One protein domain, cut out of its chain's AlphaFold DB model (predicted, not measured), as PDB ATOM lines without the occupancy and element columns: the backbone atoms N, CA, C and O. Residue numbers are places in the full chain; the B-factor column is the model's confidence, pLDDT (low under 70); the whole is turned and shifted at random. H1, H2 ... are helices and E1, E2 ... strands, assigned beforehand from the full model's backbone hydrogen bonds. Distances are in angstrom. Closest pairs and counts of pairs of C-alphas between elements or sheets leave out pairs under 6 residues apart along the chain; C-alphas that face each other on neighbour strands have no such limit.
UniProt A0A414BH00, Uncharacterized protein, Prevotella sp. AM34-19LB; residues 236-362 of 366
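This is residues 236 to 362 of the 366 residues of an uncharacterized protein of Prevotella sp. AM34-19LB (UniProt A0A414BH00). A small antiparallel sheet has two helices over one face, H1 over the E1 and E2 side and H2 over edge strand E4, while long H3 packs on H1 and grazes the sheet. The 127 printed residues, with four named helices and four named strands in the order H1 E1 E2 E3 H2 E4 H3 H4, are mixed in class. The sheet order is E1 E2 E3 E4; the whole is compact, with a radius of gyration of the C-alphas of 14.0 A and spans of 39 by 32 by 28 A.

Find the sheet in E1, residues 261 to 263, E2, 268 to 273 and 16.3 A long, E3, 279 to 284 and 16.6 A, and E4, 327 to 330. H1, residues 236 to 247, begins at C-alpha 236 (-47.036, 19.604, 53.777) and spans 16.2 A. H2 is residues 302 to 311, 14.6 A. H3, residues 338 to 357, runs 28.2 A to C-alpha 357 (-56.930, 16.561, 26.534); H4 is residues 359 to 362.

E1, E2 and E3 form a meander, each strand the antiparallel neighbour of the one before; look for N 262 and O 270 at 2.9 A, and N 271 and O 281 at 2.8 A. E4 is the antiparallel neighbour of E3, with N 280 and O 329 within hydrogen-bond range at 2.9 A. Two layers, helices on one face of a sheet, come from H1, 8.9 A in height, and H2, 8.7 A; both run along the strands. The closest C-alphas of H1 and H3, Ile 238 and Ile 342, are 6.1 A apart: they touch. Every O i to N i+4 pair is within hydrogen-bond range in H1, H2 and H3; H4 is too short for one.

C-alphas 296 and 339 are farthest apart, 39.6 A. The printed part has no cut. The links H1 to E1, E3 to H2 and H2 to E4 are long. The pLDDT is under 70 in 19 residues, among them 317 to 323 and 357 to 362.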
ATOM      1  N   SER A 236     -45.770  20.191  53.337       90.88
ATOM      2  CA  SER A 236     -47.036  19.604  53.777       90.88
ATOM      3  C   SER A 236     -48.197  20.582  53.572       90.88
ATOM      4  O   SER A 236     -49.236  20.218  53.024       90.88
ATOM      5  N   ALA A 237     -47.993  21.865  53.899       91.62
ATOM      6  CA  ALA A 237     -48.979  22.916  53.640       91.62
ATOM      7  C   ALA A 237     -49.246  23.112  52.137       91.62
ATOM      8  O   ALA A 237     -50.397  23.275  51.729       91.62
ATOM      9  N   ILE A 238     -48.192  23.060  51.316       93.25
ATOM     10  CA  ILE A 238     -48.285  23.128  49.852       93.25
ATOM     11  C   ILE A 238     -49.077  21.933  49.312       93.25
ATOM     12  O   ILE A 238     -50.058  22.134  48.594       93.25
ATOM     13  N   MET A 239     -48.707  20.707  49.703       94.00
ATOM     14  CA  MET A 239     -49.396  19.482  49.293       94.00
ATOM     15  C   MET A 239     -50.883  19.549  49.650       94.00
ATOM     16  O   MET A 239     -51.702  19.350  48.764       94.00
ATOM     17  N   MET A 240     -51.241  19.888  50.895       92.31
ATOM     18  CA  MET A 240     -52.645  19.972  51.325       92.31
ATOM     19  C   MET A 240     -53.466  20.968  50.499       92.31
ATOM     20  O   MET A 240     -54.609  20.682  50.149       92.31
ATOM     21  N   LYS A 241     -52.907  22.142  50.179       94.19
ATOM     22  CA  LYS A 241     -53.621  23.155  49.384       94.19
ATOM     23  C   LYS A 241     -53.801  22.723  47.931       94.19
ATOM     24  O   LYS A 241     -54.869  22.942  47.367       94.19
ATOM     25  N   ILE A 242     -52.786  22.095  47.339       94.31
ATOM     26  CA  ILE A 242     -52.878  21.572  45.972       94.31
ATOM     27  C   ILE A 242     -53.881  20.420  45.917       94.31
ATOM     28  O   ILE A 242     -54.748  20.420  45.053       94.31
ATOM     29  N   THR A 243     -53.816  19.460  46.841       92.50
ATOM     30  CA  THR A 243     -54.723  18.303  46.840       92.50
ATOM     31  C   THR A 243     -56.166  18.706  47.109       92.50
ATOM     32  O   THR A 243     -57.062  18.159  46.475       92.50
ATOM     33  N   ALA A 244     -56.406  19.709  47.963       92.25
ATOM     34  CA  ALA A 244     -57.730  20.301  48.130       92.25
ATOM     35  C   ALA A 244     -58.277  20.858  46.804       92.25
ATOM     36  O   ALA A 244     -59.382  20.498  46.416       92.25
ATOM     37  N   ALA A 245     -57.480  21.650  46.076       92.62
ATOM     38  CA  ALA A 245     -57.881  22.199  44.779       92.62
ATOM     39  C   ALA A 245     -58.073  21.116  43.699       92.62
ATOM     40  O   ALA A 245     -58.983  21.213  42.877       92.62
ATOM     41  N   LEU A 246     -57.242  20.066  43.698       91.75
ATOM     42  CA  LEU A 246     -57.344  18.967  42.733       91.75
ATOM     43  C   LEU A 246     -58.531  18.042  43.009       91.75
ATOM     44  O   LEU A 246     -59.109  17.532  42.058       91.75
ATOM     45  N   ASN A 247     -58.931  17.844  44.269       89.88
ATOM     46  CA  ASN A 247     -60.101  17.027  44.616       89.88
ATOM     47  C   ASN A 247     -61.410  17.579  44.023       89.88
ATOM     48  O   ASN A 247     -62.367  16.827  43.862       89.88
ATOM     49  N   GLU A 248     -61.459  18.876  43.708       87.62
ATOM     50  CA  GLU A 248     -62.609  19.508  43.054       87.62
ATOM     51  C   GLU A 248     -62.637  19.266  41.535       87.62
ATOM     52  O   GLU A 248     -63.688  19.399  40.915       87.62
ATOM     53  N   GLN A 249     -61.496  18.914  40.930       86.00
ATOM     54  CA  GLN A 249     -61.310  18.902  39.473       86.00
ATOM     55  C   GLN A 249     -60.974  17.518  38.907       86.00
ATOM     56  O   GLN A 249     -61.299  17.234  37.758       86.00
ATOM     57  N   LEU A 250     -60.323  16.654  39.689       86.81
ATOM     58  CA  LEU A 250     -59.796  15.367  39.243       86.81
ATOM     59  C   LEU A 250     -60.284  14.216  40.125       86.81
ATOM     60  O   LEU A 250     -60.454  14.342  41.337       86.81
ATOM     61  N   SER A 251     -60.437  13.046  39.504       86.81
ATOM     62  CA  SER A 251     -60.804  11.815  40.207       86.81
ATOM     63  C   SER A 251     -59.587  11.161  40.863       86.81
ATOM     64  O   SER A 251     -58.535  11.025  40.237       86.81
ATOM     65  N   LEU A 252     -59.734  10.698  42.107       88.06
ATOM     66  CA  LEU A 252     -58.697   9.924  42.795       88.06
ATOM     67  C   LEU A 252     -58.518   8.528  42.175       88.06
ATOM     68  O   LEU A 252     -59.476   7.881  41.751       88.06
ATOM     69  N   VAL A 253     -57.282   8.029  42.201       82.44
ATOM     70  CA  VAL A 253     -56.968   6.637  41.862       82.44
ATOM     71  C   VAL A 253     -57.372   5.728  43.023       82.44
ATOM     72  O   VAL A 253     -56.931   5.909  44.161       82.44
ATOM     73  N   LYS A 254     -58.172   4.701  42.722       80.62
ATOM     74  CA  LYS A 254     -58.697   3.747  43.708       80.62
ATOM     75  C   LYS A 254     -57.580   3.060  44.508       80.62
ATOM     76  O   LYS A 254     -56.723   2.388  43.932       80.62
ATOM     77  N   GLY A 255     -57.640   3.153  45.839       78.62
ATOM     78  CA  GLY A 255     -56.722   2.477  46.766       78.62
ATOM     79  C   GLY A 255     -55.362   3.162  46.953       78.62
ATOM     80  O   GLY A 255     -54.479   2.611  47.618       78.62
ATOM     81  N   GLU A 256     -55.166   4.343  46.364       80.12
ATOM     82  CA  GLU A 256     -53.951   5.158  46.483       80.12
ATOM     83  C   GLU A 256     -54.238   6.551  47.080       80.12
ATOM     84  O   GLU A 256     -53.401   7.452  46.993       80.12
ATOM     85  N   GLU A 257     -55.380   6.721  47.754       77.31
ATOM     86  CA  GLU A 257     -55.843   7.992  48.334       77.31
ATOM     87  C   GLU A 257     -54.832   8.550  49.349       77.31
ATOM     88  O   GLU A 257     -54.544   9.744  49.370       77.31
ATOM     89  N   LYS A 258     -54.196   7.660  50.119       74.81
ATOM     90  CA  LYS A 258     -53.127   7.981  51.086       74.81
ATOM     91  C   LYS A 258     -51.863   8.592  50.468       74.81
ATOM     92  O   LYS A 258     -51.021   9.109  51.190       74.81
ATOM     93  N   ASN A 259     -51.679   8.440  49.158       77.44
ATOM     94  CA  ASN A 259     -50.556   8.999  48.411       77.44
ATOM     95  C   ASN A 259     -51.004  10.164  47.508       77.44
ATOM     96  O   ASN A 259     -50.213  10.571  46.663       77.44
ATOM     97  N   HIS A 260     -52.250  10.644  47.656       87.81
ATOM     98  CA  HIS A 260     -52.854  11.730  46.879       87.81
ATOM     99  C   HIS A 260     -52.597  11.599  45.377       87.81
ATOM    100  O   HIS A 260     -51.877  12.390  44.758       87.81
ATOM    101  N   ARG A 261     -53.158  10.528  44.812       90.94
ATOM    102  CA  ARG A 261     -53.003  10.198  43.400       90.94
ATOM    103  C   ARG A 261     -54.285  10.403  42.637       90.94
ATOM    104  O   ARG A 261     -55.335   9.930  43.063       90.94
ATOM    105  N   TYR A 262     -54.154  11.033  41.483       93.25
ATOM    106  CA  TYR A 262     -55.261  11.455  40.647       93.25
ATOM    107  C   TYR A 262     -55.114  10.852  39.260       93.25
ATOM    108  O   TYR A 262     -54.008  10.788  38.723       93.25
ATOM    109  N   ILE A 263     -56.229  10.424  38.681       90.81
ATOM    110  CA  ILE A 263     -56.295  10.104  37.258       90.81
ATOM    111  C   ILE A 263     -56.124  11.431  36.520       90.81
ATOM    112  O   ILE A 263     -56.913  12.353  36.727       90.81
ATOM    113  N   PHE A 264     -55.057  11.546  35.730       91.12
ATOM    114  CA  PHE A 264     -54.730  12.785  35.025       91.12
ATOM    115  C   PHE A 264     -55.107  12.718  33.546       91.12
ATOM    116  O   PHE A 264     -55.504  13.730  32.976       91.12
ATOM    117  N   ASP A 265     -55.008  11.525  32.958       87.88
ATOM    118  CA  ASP A 265     -55.541  11.161  31.644       87.88
ATOM    119  C   ASP A 265     -55.812   9.639  31.604       87.88
ATOM    120  O   ASP A 265     -55.595   8.939  32.598       87.88
ATOM    121  N   ASP A 266     -56.242   9.112  30.458       84.56
ATOM    122  CA  ASP A 266     -56.609   7.713  30.218       84.56
ATOM    123  C   ASP A 266     -55.462   6.720  30.485       84.56
ATOM    124  O   ASP A 266     -55.706   5.542  30.753       84.56
ATOM    125  N   LEU A 267     -54.202   7.177  30.434       88.19
ATOM    126  CA  LEU A 267     -53.016   6.325  30.597       88.19
ATOM    127  C   LEU A 267     -52.142   6.672  31.806       88.19
ATOM    128  O   LEU A 267     -51.357   5.822  32.233       88.19
ATOM    129  N   ILE A 268     -52.242   7.884  32.362       91.25
ATOM    130  CA  ILE A 268     -51.303   8.377  33.381       91.25
ATOM    131  C   ILE A 268     -51.997   8.918  34.634       91.25
ATOM    132  O   ILE A 268     -53.085   9.491  34.598       91.25
ATOM    133  N   GLU A 269     -51.316   8.758  35.766       92.81
ATOM    134  CA  GLU A 269     -51.689   9.321  37.058       92.81
ATOM    135  C   GLU A 269     -50.725  10.430  37.491       92.81
ATOM    136  O   GLU A 269     -49.503  10.347  37.314       92.81
ATOM    137  N   LEU A 270     -51.305  11.447  38.121       95.06
ATOM    138  CA  LEU A 270     -50.622  12.522  38.821       95.06
ATOM    139  C   LEU A 270     -50.454  12.136  40.295       95.06
ATOM    140  O   LEU A 270     -51.394  11.689  40.947       95.06
ATOM    141  N   THR A 271     -49.261  12.344  40.845       93.88
ATOM    142  CA  THR A 271     -48.987  12.278  42.284       93.88
ATOM    143  C   THR A 271     -48.522  13.640  42.781       93.88
ATOM    144  O   THR A 271     -47.587  14.213  42.223       93.88
ATOM    145  N   VAL A 272     -49.130  14.117  43.868       93.88
ATOM    146  CA  VAL A 272     -48.674  15.295  44.616       93.88
ATOM    147  C   VAL A 272     -48.345  14.842  46.031       93.88
ATOM    148  O   VAL A 272     -49.211  14.327  46.731       93.88
ATOM    149  N   THR A 273     -47.093  14.985  46.460       91.75
ATOM    150  CA  THR A 273     -46.663  14.483  47.773       91.75
ATOM    151  C   THR A 273     -45.668  15.418  48.438       91.75
ATOM    152  O   THR A 273     -44.869  16.055  47.761       91.75
ATOM    153  N   ASP A 274     -45.704  15.474  49.767       90.50
ATOM    154  CA  ASP A 274     -44.734  16.161  50.621       90.50
ATOM    155  C   ASP A 274     -43.532  15.280  51.012       90.50
ATOM    156  O   ASP A 274     -42.622  15.750  51.696       90.50
ATOM    157  N   LYS A 275     -43.488  14.021  50.550       85.56
ATOM    158  CA  LYS A 275     -42.339  13.124  50.733       85.56
ATOM    159  C   LYS A 275     -41.081  13.684  50.064       85.56
ATOM    160  O   LYS A 275     -41.151  14.383  49.054       85.56
ATOM    161  N   GLU A 276     -39.919  13.310  50.601       82.88
ATOM    162  CA  GLU A 276     -38.607  13.809  50.162       82.88
ATOM    163  C   GLU A 276     -38.551  15.348  50.220       82.88
ATOM    164  O   GLU A 276     -38.678  15.927  51.294       82.88
ATOM    165  N   GLN A 277     -38.360  16.022  49.083       79.00
ATOM    166  CA  GLN A 277     -38.363  17.486  48.991       79.00
ATOM    167  C   GLN A 277     -39.727  18.065  48.595       79.00
ATOM    168  O   GLN A 277     -39.808  19.256  48.295       79.00
ATOM    169  N   GLY A 278     -40.781  17.246  48.605       89.12
ATOM    170  CA  GLY A 278     -42.081  17.580  48.045       89.12
ATOM    171  C   GLY A 278     -42.026  17.657  46.519       89.12
ATOM    172  O   GLY A 278     -41.150  18.314  45.951       89.12
ATOM    173  N   PHE A 279     -42.924  16.969  45.820       91.88
ATOM    174  CA  PHE A 279     -42.903  16.959  44.359       91.88
ATOM    175  C   PHE A 279     -44.264  16.696  43.719       91.88
ATOM    176  O   PHE A 279     -45.181  16.124  44.314       91.88
ATOM    177  N   VAL A 280     -44.333  17.103  42.455       94.19
ATOM    178  CA  VAL A 280     -45.346  16.723  41.473       94.19
ATOM    179  C   VAL A 280     -44.714  15.673  40.563       94.19
ATOM    180  O   VAL A 280     -43.597  15.866  40.075       94.19
ATOM    181  N   GLY A 281     -45.378  14.541  40.362       93.06
ATOM    182  CA  GLY A 281     -44.839  13.448  39.558       93.06
ATOM    183  C   GLY A 281     -45.897  12.739  38.734       93.06
ATOM    184  O   GLY A 281     -47.040  12.607  39.164       93.06
ATOM    185  N   PHE A 282     -45.477  12.240  37.576       92.38
ATOM    186  CA  PHE A 282     -46.323  11.512  36.638       92.38
ATOM    187  C   PHE A 282     -45.815  10.099  36.418       92.38
ATOM    188  O   PHE A 282     -44.606   9.851  36.385       92.38
ATOM    189  N   ARG A 283     -46.743   9.166  36.232       89.62
ATOM    190  CA  ARG A 283     -46.463   7.784  35.827       89.62
ATOM    191  C   ARG A 283     -47.687   7.171  35.171       89.62
ATOM    192  O   ARG A 283     -48.783   7.684  35.334       89.62
ATOM    193  N   HIS A 284     -47.506   6.049  34.493       88.75
ATOM    194  CA  HIS A 284     -48.628   5.279  33.978       88.75
ATOM    195  C   HIS A 284     -49.519   4.726  35.090       88.75
ATOM    196  O   HIS A 284     -49.027   4.306  36.146       88.75
ATOM    197  N   LEU A 285     -50.821   4.672  34.807       87.44
ATOM    198  CA  LEU A 285     -51.788   3.920  35.596       87.44
ATOM    199  C   LEU A 285     -51.335   2.456  35.702       87.44
ATOM    200  O   LEU A 285     -50.777   1.879  34.765       87.44
ATOM    201  N   LYS A 286     -51.552   1.836  36.865       81.19
ATOM    202  CA  LYS A 286     -51.174   0.431  37.078       81.19
ATOM    203  C   LYS A 286     -51.922  -0.500  36.127       81.19
ATOM    204  O   LYS A 286     -53.141  -0.410  35.992       81.19
ATOM    205  N   LYS A 287     -51.217  -1.511  35.613       70.88
ATOM    206  CA  LYS A 287     -51.829  -2.668  34.949       70.88
ATOM    207  C   LYS A 287     -51.872  -3.836  35.936       70.88
ATOM    208  O   LYS A 287     -50.887  -4.539  36.157       70.88
ATOM    209  N   GLY A 288     -53.014  -4.022  36.596       71.75
ATOM    210  CA  GLY A 288     -53.159  -5.020  37.659       71.75
ATOM    211  C   GLY A 288     -52.409  -4.623  38.937       71.75
ATOM    212  O   GLY A 288     -52.676  -3.571  39.513       71.75
ATOM    213  N   LYS A 289     -51.489  -5.474  39.419       65.75
ATOM    214  CA  LYS A 289     -50.738  -5.230  40.671       65.75
ATOM    215  C   LYS A 289     -49.408  -4.492  40.478       65.75
ATOM    216  O   LYS A 289     -48.805  -4.093  41.474       65.75
ATOM    217  N   SER A 290     -48.973  -4.287  39.237       70.31
ATOM    218  CA  SER A 290     -47.646  -3.757  38.921       70.31
ATOM    219  C   SER A 290     -47.742  -2.440  38.158       70.31
ATOM    220  O   SER A 290     -48.669  -2.218  37.377       70.31
ATOM    221  N   TYR A 291     -46.774  -1.558  38.394       74.88
ATOM    222  CA  TYR A 291     -46.531  -0.423  37.510       74.88
ATOM    223  C   TYR A 291     -45.691  -0.873  36.318       74.88
ATOM    224  O   TYR A 291     -45.005  -1.896  36.382       74.88
ATOM    225  N   TYR A 292     -45.713  -0.067  35.264       73.81
ATOM    226  CA  TYR A 292     -44.823  -0.238  34.128       73.81
ATOM    227  C   TYR A 292     -43.358  -0.068  34.539       73.81
ATOM    228  O   TYR A 292     -43.033   0.803  35.348       73.81
ATOM    229  N   ASN A 293     -42.490  -0.901  33.964       69.38
ATOM    230  CA  ASN A 293     -41.044  -0.774  34.076       69.38
ATOM    231  C   ASN A 293     -40.497  -0.135  32.796       69.38
ATOM    232  O   ASN A 293     -40.458  -0.765  31.739       69.38
ATOM    233  N   TYR A 294     -40.044   1.109  32.906       70.44
ATOM    234  CA  TYR A 294     -39.549   1.879  31.761       70.44
ATOM    235  C   TYR A 294     -38.190   1.412  31.222       70.44
ATOM    236  O   TYR A 294     -37.787   1.818  30.138       70.44
ATOM    237  N   THR A 295     -37.489   0.510  31.920       63.06
ATOM    238  CA  THR A 295     -36.234  -0.074  31.414       63.06
ATOM    239  C   THR A 295     -36.443  -0.830  30.099       63.06
ATOM    240  O   THR A 295     -35.554  -0.836  29.252       63.06
ATOM    241  N   TYR A 296     -37.614  -1.448  29.916       60.00
ATOM    242  CA  TYR A 296     -37.914  -2.310  28.768       60.00
ATOM    243  C   TYR A 296     -38.887  -1.676  27.757       60.00
ATOM    244  O   TYR A 296     -39.283  -2.346  26.811       60.00
ATOM    245  N   GLN A 297     -39.238  -0.389  27.920       60.66
ATOM    246  CA  GLN A 297     -40.112   0.384  27.010       60.66
ATOM    247  C   GLN A 297     -41.470  -0.278  26.715       60.66
ATOM    248  O   GLN A 297     -41.996  -0.198  25.610       60.66
ATOM    249  N   GLU A 298     -42.066  -0.930  27.712       68.69
ATOM    250  CA  GLU A 298     -43.360  -1.615  27.556       68.69
ATOM    251  C   GLU A 298     -44.568  -0.693  27.797       68.69
ATOM    252  O   GLU A 298     -45.720  -1.133  27.738       68.69
ATOM    253  N   ALA A 299     -44.326   0.576  28.130       75.31
ATOM    254  CA  ALA A 299     -45.377   1.510  28.500       75.31
ATOM    255  C   ALA A 299     -45.924   2.264  27.276       75.31
ATOM    256  O   ALA A 299     -45.141   2.823  26.501       75.31
ATOM    257  N   PRO A 300     -47.255   2.301  27.092       78.06
ATOM    258  CA  PRO A 300     -47.862   2.957  25.940       78.06
ATOM    259  C   PRO A 300     -47.531   4.451  25.945       78.06
ATOM    260  O   PRO A 300     -47.700   5.114  26.957       78.06
ATOM    261  N   ASN A 301     -47.085   5.005  24.819       76.56
ATOM    262  CA  ASN A 301     -46.819   6.444  24.680       76.56
ATOM    263  C   ASN A 301     -45.795   7.017  25.686       76.56
ATOM    264  O   ASN A 301     -45.795   8.216  25.956       76.56
ATOM    265  N   GLU A 302     -44.875   6.200  26.217       79.50
ATOM    266  CA  GLU A 302     -43.870   6.662  27.185       79.50
ATOM    267  C   GLU A 302     -43.062   7.864  26.675       79.50
ATOM    268  O   GLU A 302     -42.921   8.869  27.374       79.50
ATOM    269  N   TYR A 303     -42.535   7.763  25.452       73.31
ATOM    270  CA  TYR A 303     -41.719   8.813  24.848       73.31
ATOM    271  C   TYR A 303     -42.494  10.111  24.658       73.31
ATOM    272  O   TYR A 303     -41.955  11.170  24.965       73.31
ATOM    273  N   LEU A 304     -43.755  10.013  24.226       75.00
ATOM    274  CA  LEU A 304     -44.653  11.154  24.085       75.00
ATOM    275  C   LEU A 304     -44.817  11.880  25.419       75.00
ATOM    276  O   LEU A 304     -44.580  13.081  25.508       75.00
ATOM    277  N   TYR A 305     -45.179  11.151  26.477       84.25
ATOM    278  CA  TYR A 305     -45.385  11.777  27.778       84.25
ATOM    279  C   TYR A 305     -44.105  12.398  28.322       84.25
ATOM    280  O   TYR A 305     -44.152  13.510  28.840       84.25
ATOM    281  N   ARG A 306     -42.957  11.718  28.201       83.00
ATOM    282  CA  ARG A 306     -41.674  12.292  28.628       83.00
ATOM    283  C   ARG A 306     -41.352  13.566  27.856       83.00
ATOM    284  O   ARG A 306     -40.921  14.532  28.469       83.00
ATOM    285  N   GLU A 307     -41.585  13.589  26.551       73.06
ATOM    286  CA  GLU A 307     -41.346  14.780  25.739       73.06
ATOM    287  C   GLU A 307     -42.232  15.953  26.168       73.06
ATOM    288  O   GLU A 307     -41.731  17.045  26.428       73.06
ATOM    289  N   ILE A 308     -43.541  15.730  26.296       81.62
ATOM    290  CA  ILE A 308     -44.458  16.786  26.733       81.62
ATOM    291  C   ILE A 308     -44.042  17.265  28.125       81.62
ATOM    292  O   ILE A 308     -43.887  18.458  28.344       81.62
ATOM    293  N   LEU A 309     -43.791  16.361  29.072       86.12
ATOM    294  CA  LEU A 309     -43.397  16.725  30.435       86.12
ATOM    295  C   LEU A 309     -42.050  17.472  30.486       86.12
ATOM    296  O   LEU A 309     -41.888  18.377  31.311       86.12
ATOM    297  N   SER A 310     -41.094  17.154  29.608       80.31
ATOM    298  CA  SER A 310     -39.810  17.862  29.553       80.31
ATOM    299  C   SER A 310     -39.946  19.293  29.021       80.31
ATOM    300  O   SER A 310     -39.216  20.172  29.486       80.31
ATOM    301  N   ASP A 311     -40.940  19.593  28.173       75.06
ATOM    302  CA  ASP A 311     -41.248  20.973  27.751       75.06
ATOM    303  C   ASP A 311     -41.693  21.861  28.924       75.06
ATOM    304  O   ASP A 311     -41.386  23.059  28.976       75.06
ATOM    305  N   TYR A 312     -42.377  21.258  29.900       82.25
ATOM    306  CA  TYR A 312     -42.739  21.877  31.180       82.25
ATOM    307  C   TYR A 312     -41.588  21.806  32.202       82.25
ATOM    308  O   TYR A 312     -41.649  22.366  33.303       82.25
ATOM    309  N   GLY A 313     -40.487  21.162  31.817       77.50
ATOM    310  CA  GLY A 313     -39.255  21.053  32.574       77.50
ATOM    311  C   GLY A 313     -39.341  20.164  33.793       77.50
ATOM    312  O   GLY A 313     -38.651  20.432  34.787       77.50
ATOM    313  N   PHE A 314     -40.201  19.150  33.714       87.12
ATOM    314  CA  PHE A 314     -40.083  17.986  34.566       87.12
ATOM    315  C   PHE A 314     -38.802  17.238  34.228       87.12
ATOM    316  O   PHE A 314     -38.362  17.180  33.080       87.12
ATOM    317  N   ASP A 315     -38.225  16.646  35.256       83.31
ATOM    318  CA  ASP A 315     -37.088  15.773  35.124       83.31
ATOM    319  C   ASP A 315     -37.549  14.374  34.711       83.31
ATOM    320  O   ASP A 315     -38.247  13.680  35.460       83.31
ATOM    321  N   THR A 316     -37.192  13.983  33.492       79.19
ATOM    322  CA  THR A 316     -37.609  12.733  32.857       79.19
ATOM    323  C   THR A 316     -36.549  11.638  32.963       79.19
ATOM    324  O   THR A 316     -36.591  10.726  32.135       79.19
ATOM    325  N   GLU A 317     -35.589  11.727  33.900       62.97
ATOM    326  CA  GLU A 317     -34.372  10.895  33.929       62.97
ATOM    327  C   GLU A 317     -34.589   9.445  33.458       62.97
ATOM    328  O   GLU A 317     -35.324   8.664  34.065       62.97
ATOM    329  N   LYS A 318     -33.871   9.067  32.392       54.16
ATOM    330  CA  LYS A 318     -33.765   7.681  31.907       54.16
ATOM    331  C   LYS A 318     -32.865   6.804  32.800       54.16
ATOM    332  O   LYS A 318     -32.724   5.617  32.522       54.16
ATOM    333  N   ALA A 319     -32.209   7.382  33.815       41.88
ATOM    334  CA  ALA A 319     -31.003   6.820  34.433       41.88
ATOM    335  C   ALA A 319     -31.104   6.464  35.930       41.88
ATOM    336  O   ALA A 319     -30.135   5.939  36.480       41.88
ATOM    337  N   ILE A 320     -32.239   6.674  36.605       45.12
ATOM    338  CA  ILE A 320     -32.377   6.275  38.016       45.12
ATOM    339  C   ILE A 320     -33.044   4.907  38.076       45.12
ATOM    340  O   ILE A 320     -34.197   4.766  37.693       45.12
ATOM    341  N   GLY A 321     -32.336   3.907  38.604       44.25
ATOM    342  CA  GLY A 321     -32.735   2.493  38.700       44.25
ATOM    343  C   GLY A 321     -33.994   2.159  39.520       44.25
ATOM    344  O   GLY A 321     -34.107   1.044  40.016       44.25
ATOM    345  N   ASN A 322     -34.946   3.085  39.659       51.03
ATOM    346  CA  ASN A 322     -36.291   2.847  40.174       51.03
ATOM    347  C   ASN A 322     -37.325   3.443  39.197       51.03
ATOM    348  O   ASN A 322     -37.943   4.485  39.436       51.03
ATOM    349  N   ASN A 323     -37.474   2.764  38.057       65.19
ATOM    350  CA  ASN A 323     -38.197   3.200  36.859       65.19
ATOM    351  C   ASN A 323     -39.724   3.098  36.989       65.19
ATOM    352  O   ASN A 323     -40.383   2.421  36.205       65.19
ATOM    353  N   LEU A 324     -40.291   3.776  37.988       76.06
ATOM    354  CA  LEU A 324     -41.740   3.866  38.210       76.06
ATOM    355  C   LEU A 324     -42.323   5.227  37.816       76.06
ATOM    356  O   LEU A 324     -43.543   5.368  37.790       76.06
ATOM    357  N   TRP A 325     -41.482   6.212  37.487       84.88
ATOM    358  CA  TRP A 325     -41.891   7.572  37.124       84.88
ATOM    359  C   TRP A 325     -41.595   7.898  35.655       84.88
ATOM    360  O   TRP A 325     -40.528   7.566  35.137       84.88
ATOM    361  N   LEU A 326     -42.540   8.581  35.007       86.12
ATOM    362  CA  LEU A 326     -42.334   9.240  33.716       86.12
ATOM    363  C   LEU A 326     -41.533  10.522  33.889       86.12
ATOM    364  O   LEU A 326     -40.573  10.761  33.169       86.12
ATOM    365  N   ALA A 327     -41.928  11.347  34.855       88.50
ATOM    366  CA  ALA A 327     -41.208  12.566  35.166       88.50
ATOM    367  C   ALA A 327     -41.555  13.061  36.570       88.50
ATOM    368  O   ALA A 327     -42.629  12.752  37.102       88.50
ATOM    369  N   ARG A 328     -40.657  13.840  37.174       90.44
ATOM    370  CA  ARG A 328     -40.879  14.490  38.473       90.44
ATOM    371  C   ARG A 328     -40.384  15.927  38.452       90.44
ATOM    372  O   ARG A 328     -39.457  16.260  37.729       90.44
ATOM    373  N   LYS A 329     -40.991  16.770  39.277       89.69
ATOM    374  CA  LYS A 329     -40.565  18.154  39.486       89.69
ATOM    375  C   LYS A 329     -40.840  18.541  40.932       89.69
ATOM    376  O   LYS A 329     -41.970  18.425  41.410       89.69
ATOM    377  N   ALA A 330     -39.798  18.938  41.647       89.38
ATOM    378  CA  ALA A 330     -39.864  19.260  43.066       89.38
ATOM    379  C   ALA A 330     -40.614  20.578  43.311       89.38
ATOM    380  O   ALA A 330     -40.563  21.489  42.492       89.38
ATOM    381  N   PHE A 331     -41.269  20.735  44.463       89.81
ATOM    382  CA  PHE A 331     -42.040  21.944  44.800       89.81
ATOM    383  C   PHE A 331     -41.207  23.227  44.734       89.81
ATOM    384  O   PHE A 331     -41.653  24.228  44.174       89.81
ATOM    385  N   LYS A 332     -39.955  23.175  45.200       84.25
ATOM    386  CA  LYS A 332     -39.000  24.293  45.114       84.25
ATOM    387  C   LYS A 332     -38.749  24.790  43.686       84.25
ATOM    388  O   LYS A 332     -38.255  25.891  43.487       84.25
ATOM    389  N   GLU A 333     -39.041  23.968  42.682       81.81
ATOM    390  CA  GLU A 333     -38.825  24.305  41.279       81.81
ATOM    391  C   GLU A 333     -39.930  25.185  40.695       81.81
ATOM    392  O   GLU A 333     -39.754  25.688  39.588       81.81
ATOM    393  N   TYR A 334     -41.031  25.383  41.426       86.31
ATOM    394  CA  TYR A 334     -42.179  26.164  40.978       86.31
ATOM    395  C   TYR A 334     -42.193  27.593  41.514       86.31
ATOM    396  O   TYR A 334     -42.896  28.424  40.958       86.31
ATOM    397  N   GLY A 335     -41.455  27.944  42.566       80.62
ATOM    398  CA  GLY A 335     -41.568  29.281  43.149       80.62
ATOM    399  C   GLY A 335     -40.663  29.516  44.348       80.62
ATOM    400  O   GLY A 335     -40.009  28.600  44.833       80.62
ATOM    401  N   LEU A 336     -40.631  30.769  44.809       75.50
ATOM    402  CA  LEU A 336     -39.758  31.203  45.906       75.50
ATOM    403  C   LEU A 336     -40.450  31.196  47.282       75.50
ATOM    404  O   LEU A 336     -39.796  31.340  48.310       75.50
ATOM    405  N   ASN A 337     -41.774  31.069  47.313       82.62
ATOM    406  CA  ASN A 337     -42.584  31.007  48.526       82.62
ATOM    407  C   ASN A 337     -43.792  30.086  48.294       82.62
ATOM    408  O   ASN A 337     -44.089  29.718  47.159       82.62
ATOM    409  N   GLU A 338     -44.500  29.726  49.366       88.06
ATOM    410  CA  GLU A 338     -45.628  28.787  49.300       88.06
ATOM    411  C   GLU A 338     -46.728  29.236  48.333       88.06
ATOM    412  O   GLU A 338     -47.235  28.417  47.571       88.06
ATOM    413  N   GLN A 339     -47.087  30.524  48.335       88.00
ATOM    414  CA  GLN A 339     -48.151  31.041  47.469       88.00
ATOM    415  C   GLN A 339     -47.771  30.925  45.992       88.00
ATOM    416  O   GLN A 339     -48.577  30.451  45.192       88.00
ATOM    417  N   ASP A 340     -46.539  31.298  45.640       85.62
ATOM    418  CA  ASP A 340     -46.030  31.168  44.277       85.62
ATOM    419  C   ASP A 340     -45.944  29.712  43.837       85.62
ATOM    420  O   ASP A 340     -46.351  29.395  42.722       85.62
ATOM    421  N   VAL A 341     -45.451  28.825  44.705       90.25
ATOM    422  CA  VAL A 341     -45.365  27.392  44.405       90.25
ATOM    423  C   VAL A 341     -46.754  26.820  44.126       90.25
ATOM    424  O   VAL A 341     -46.945  26.180  43.097       90.25
ATOM    425  N   ILE A 342     -47.737  27.085  44.992       93.19
ATOM    426  CA  ILE A 342     -49.105  26.574  44.826       93.19
ATOM    427  C   ILE A 342     -49.729  27.110  43.538       93.19
ATOM    428  O   ILE A 342     -50.235  26.330  42.734       93.19
ATOM    429  N   ARG A 343     -49.663  28.430  43.321       92.69
ATOM    430  CA  ARG A 343     -50.227  29.073  42.129       92.69
ATOM    431  C   ARG A 343     -49.611  28.505  40.852       92.69
ATOM    432  O   ARG A 343     -50.348  28.115  39.955       92.69
ATOM    433  N   ASN A 344     -48.282  28.426  40.789       91.19
ATOM    434  CA  ASN A 344     -47.581  27.955  39.598       91.19
ATOM    435  C   ASN A 344     -47.795  26.451  39.358       91.19
ATOM    436  O   ASN A 344     -47.901  26.060  38.204       91.19
ATOM    437  N   ILE A 345     -47.909  25.612  40.400       94.44
ATOM    438  CA  ILE A 345     -48.263  24.191  40.222       94.44
ATOM    439  C   ILE A 345     -49.663  24.060  39.621       94.44
ATOM    440  O   ILE A 345     -49.832  23.331  38.651       94.44
ATOM    441  N   LEU A 346     -50.662  24.755  40.170       93.69
ATOM    442  CA  LEU A 346     -52.040  24.648  39.682       93.69
ATOM    443  C   LEU A 346     -52.175  25.152  38.240       93.69
ATOM    444  O   LEU A 346     -52.761  24.465  37.410       93.69
ATOM    445  N   GLU A 347     -51.579  26.304  37.928       91.88
ATOM    446  CA  GLU A 347     -51.562  26.858  36.570       91.88
ATOM    447  C   GLU A 347     -50.865  25.911  35.579       91.88
ATOM    448  O   GLU A 347     -51.392  25.636  34.501       91.88
ATOM    449  N   GLU A 348     -49.707  25.356  35.956       93.19
ATOM    450  CA  GLU A 348     -48.962  24.413  35.121       93.19
ATOM    451  C   GLU A 348     -49.737  23.111  34.889       93.19
ATOM    452  O   GLU A 348     -49.815  22.645  33.752       93.19
ATOM    453  N   LEU A 349     -50.365  22.551  35.930       93.50
ATOM    454  CA  LEU A 349     -51.183  21.341  35.827       93.50
ATOM    455  C   LEU A 349     -52.424  21.557  34.956       93.50
ATOM    456  O   LEU A 349     -52.743  20.685  34.155       93.50
ATOM    457  N   MET A 350     -53.095  22.707  35.062       89.25
ATOM    458  CA  MET A 350     -54.231  23.039  34.194       89.25
ATOM    459  C   MET A 350     -53.801  23.157  32.728       89.25
ATOM    460  O   MET A 350     -54.441  22.587  31.846       89.25
ATOM    461  N   ASN A 351     -52.693  23.855  32.461       86.94
ATOM    462  CA  ASN A 351     -52.157  23.997  31.106       86.94
ATOM    463  C   ASN A 351     -51.745  22.643  30.517       86.94
ATOM    464  O   ASN A 351     -52.078  22.345  29.370       86.94
ATOM    465  N   LEU A 352     -51.076  21.809  31.315       89.31
ATOM    466  CA  LEU A 352     -50.675  20.467  30.913       89.31
ATOM    467  C   LEU A 352     -51.891  19.565  30.663       89.31
ATOM    468  O   LEU A 352     -51.926  18.866  29.655       89.31
ATOM    469  N   HIS A 353     -52.902  19.605  31.533       86.31
ATOM    470  CA  HIS A 353     -54.129  18.826  31.357       86.31
ATOM    471  C   HIS A 353     -54.858  19.228  30.069       86.31
ATOM    472  O   HIS A 353     -55.203  18.369  29.263       86.31
ATOM    473  N   ASN A 354     -54.992  20.530  29.800       82.25
ATOM    474  CA  ASN A 354     -55.569  21.028  28.548       82.25
ATOM    475  C   ASN A 354     -54.753  20.608  27.315       82.25
ATOM    476  O   ASN A 354     -55.326  20.309  26.269       82.25
ATOM    477  N   HIS A 355     -53.421  20.576  27.429       80.06
ATOM    478  CA  HIS A 355     -52.541  20.126  26.353       80.06
ATOM    479  C   HIS A 355     -52.760  18.641  26.029       80.06
ATOM    480  O   HIS A 355     -52.866  18.288  24.857       80.06
ATOM    481  N   LEU A 356     -52.870  17.788  27.052       78.12
ATOM    482  CA  LEU A 356     -53.090  16.345  26.888       78.12
ATOM    483  C   LEU A 356     -54.523  15.997  26.457       78.12
ATOM    484  O   LEU A 356     -54.727  15.044  25.716       78.12
ATOM    485  N   MET A 357     -55.519  16.781  26.878       69.94
ATOM    486  CA  MET A 357     -56.930  16.561  26.534       69.94
ATOM    487  C   MET A 357     -57.337  17.154  25.177       69.94
ATOM    488  O   MET A 357     -58.467  16.953  24.731       69.94
ATOM    489  N   SER A 358     -56.442  17.886  24.507       60.72
ATOM    490  CA  SER A 358     -56.686  18.409  23.163       60.72
ATOM    491  C   SER A 358     -56.927  17.254  22.171       60.72
ATOM    492  O   SER A 358     -56.161  16.290  22.190       60.72
ATOM    493  N   PRO A 359     -57.924  17.332  21.264       43.31
ATOM    494  CA  PRO A 359     -58.217  16.284  20.274       43.31
ATOM    495  C   PRO A 359     -56.994  15.840  19.456       43.31
ATOM    496  O   PRO A 359     -56.866  14.672  19.108       43.31
ATOM    497  N   LEU A 360     -56.048  16.759  19.236       43.12
ATOM    498  CA  LEU A 360     -54.778  16.513  18.544       43.12
ATOM    499  C   LEU A 360     -53.830  15.553  19.291       43.12
ATOM    500  O   LEU A 360     -52.943  14.990  18.666       43.12
ATOM    501  N   ALA A 361     -53.989  15.367  20.604       38.47
ATOM    502  CA  ALA A 361     -53.196  14.428  21.402       38.47
ATOM    503  C   ALA A 361     -53.852  13.038  21.527       38.47
ATOM    504  O   ALA A 361     -53.157  12.063  21.805       38.47
ATOM    505  N   LYS A 362     -55.177  12.941  21.317       36.34
ATOM    506  CA  LYS A 362     -55.969  11.713  21.523       36.34
ATOM    507  C   LYS A 362     -56.335  10.955  20.243       36.34
ATOM    508  O   LYS A 362     -56.740   9.801  20.334       36.34
TER     509      LYS A 362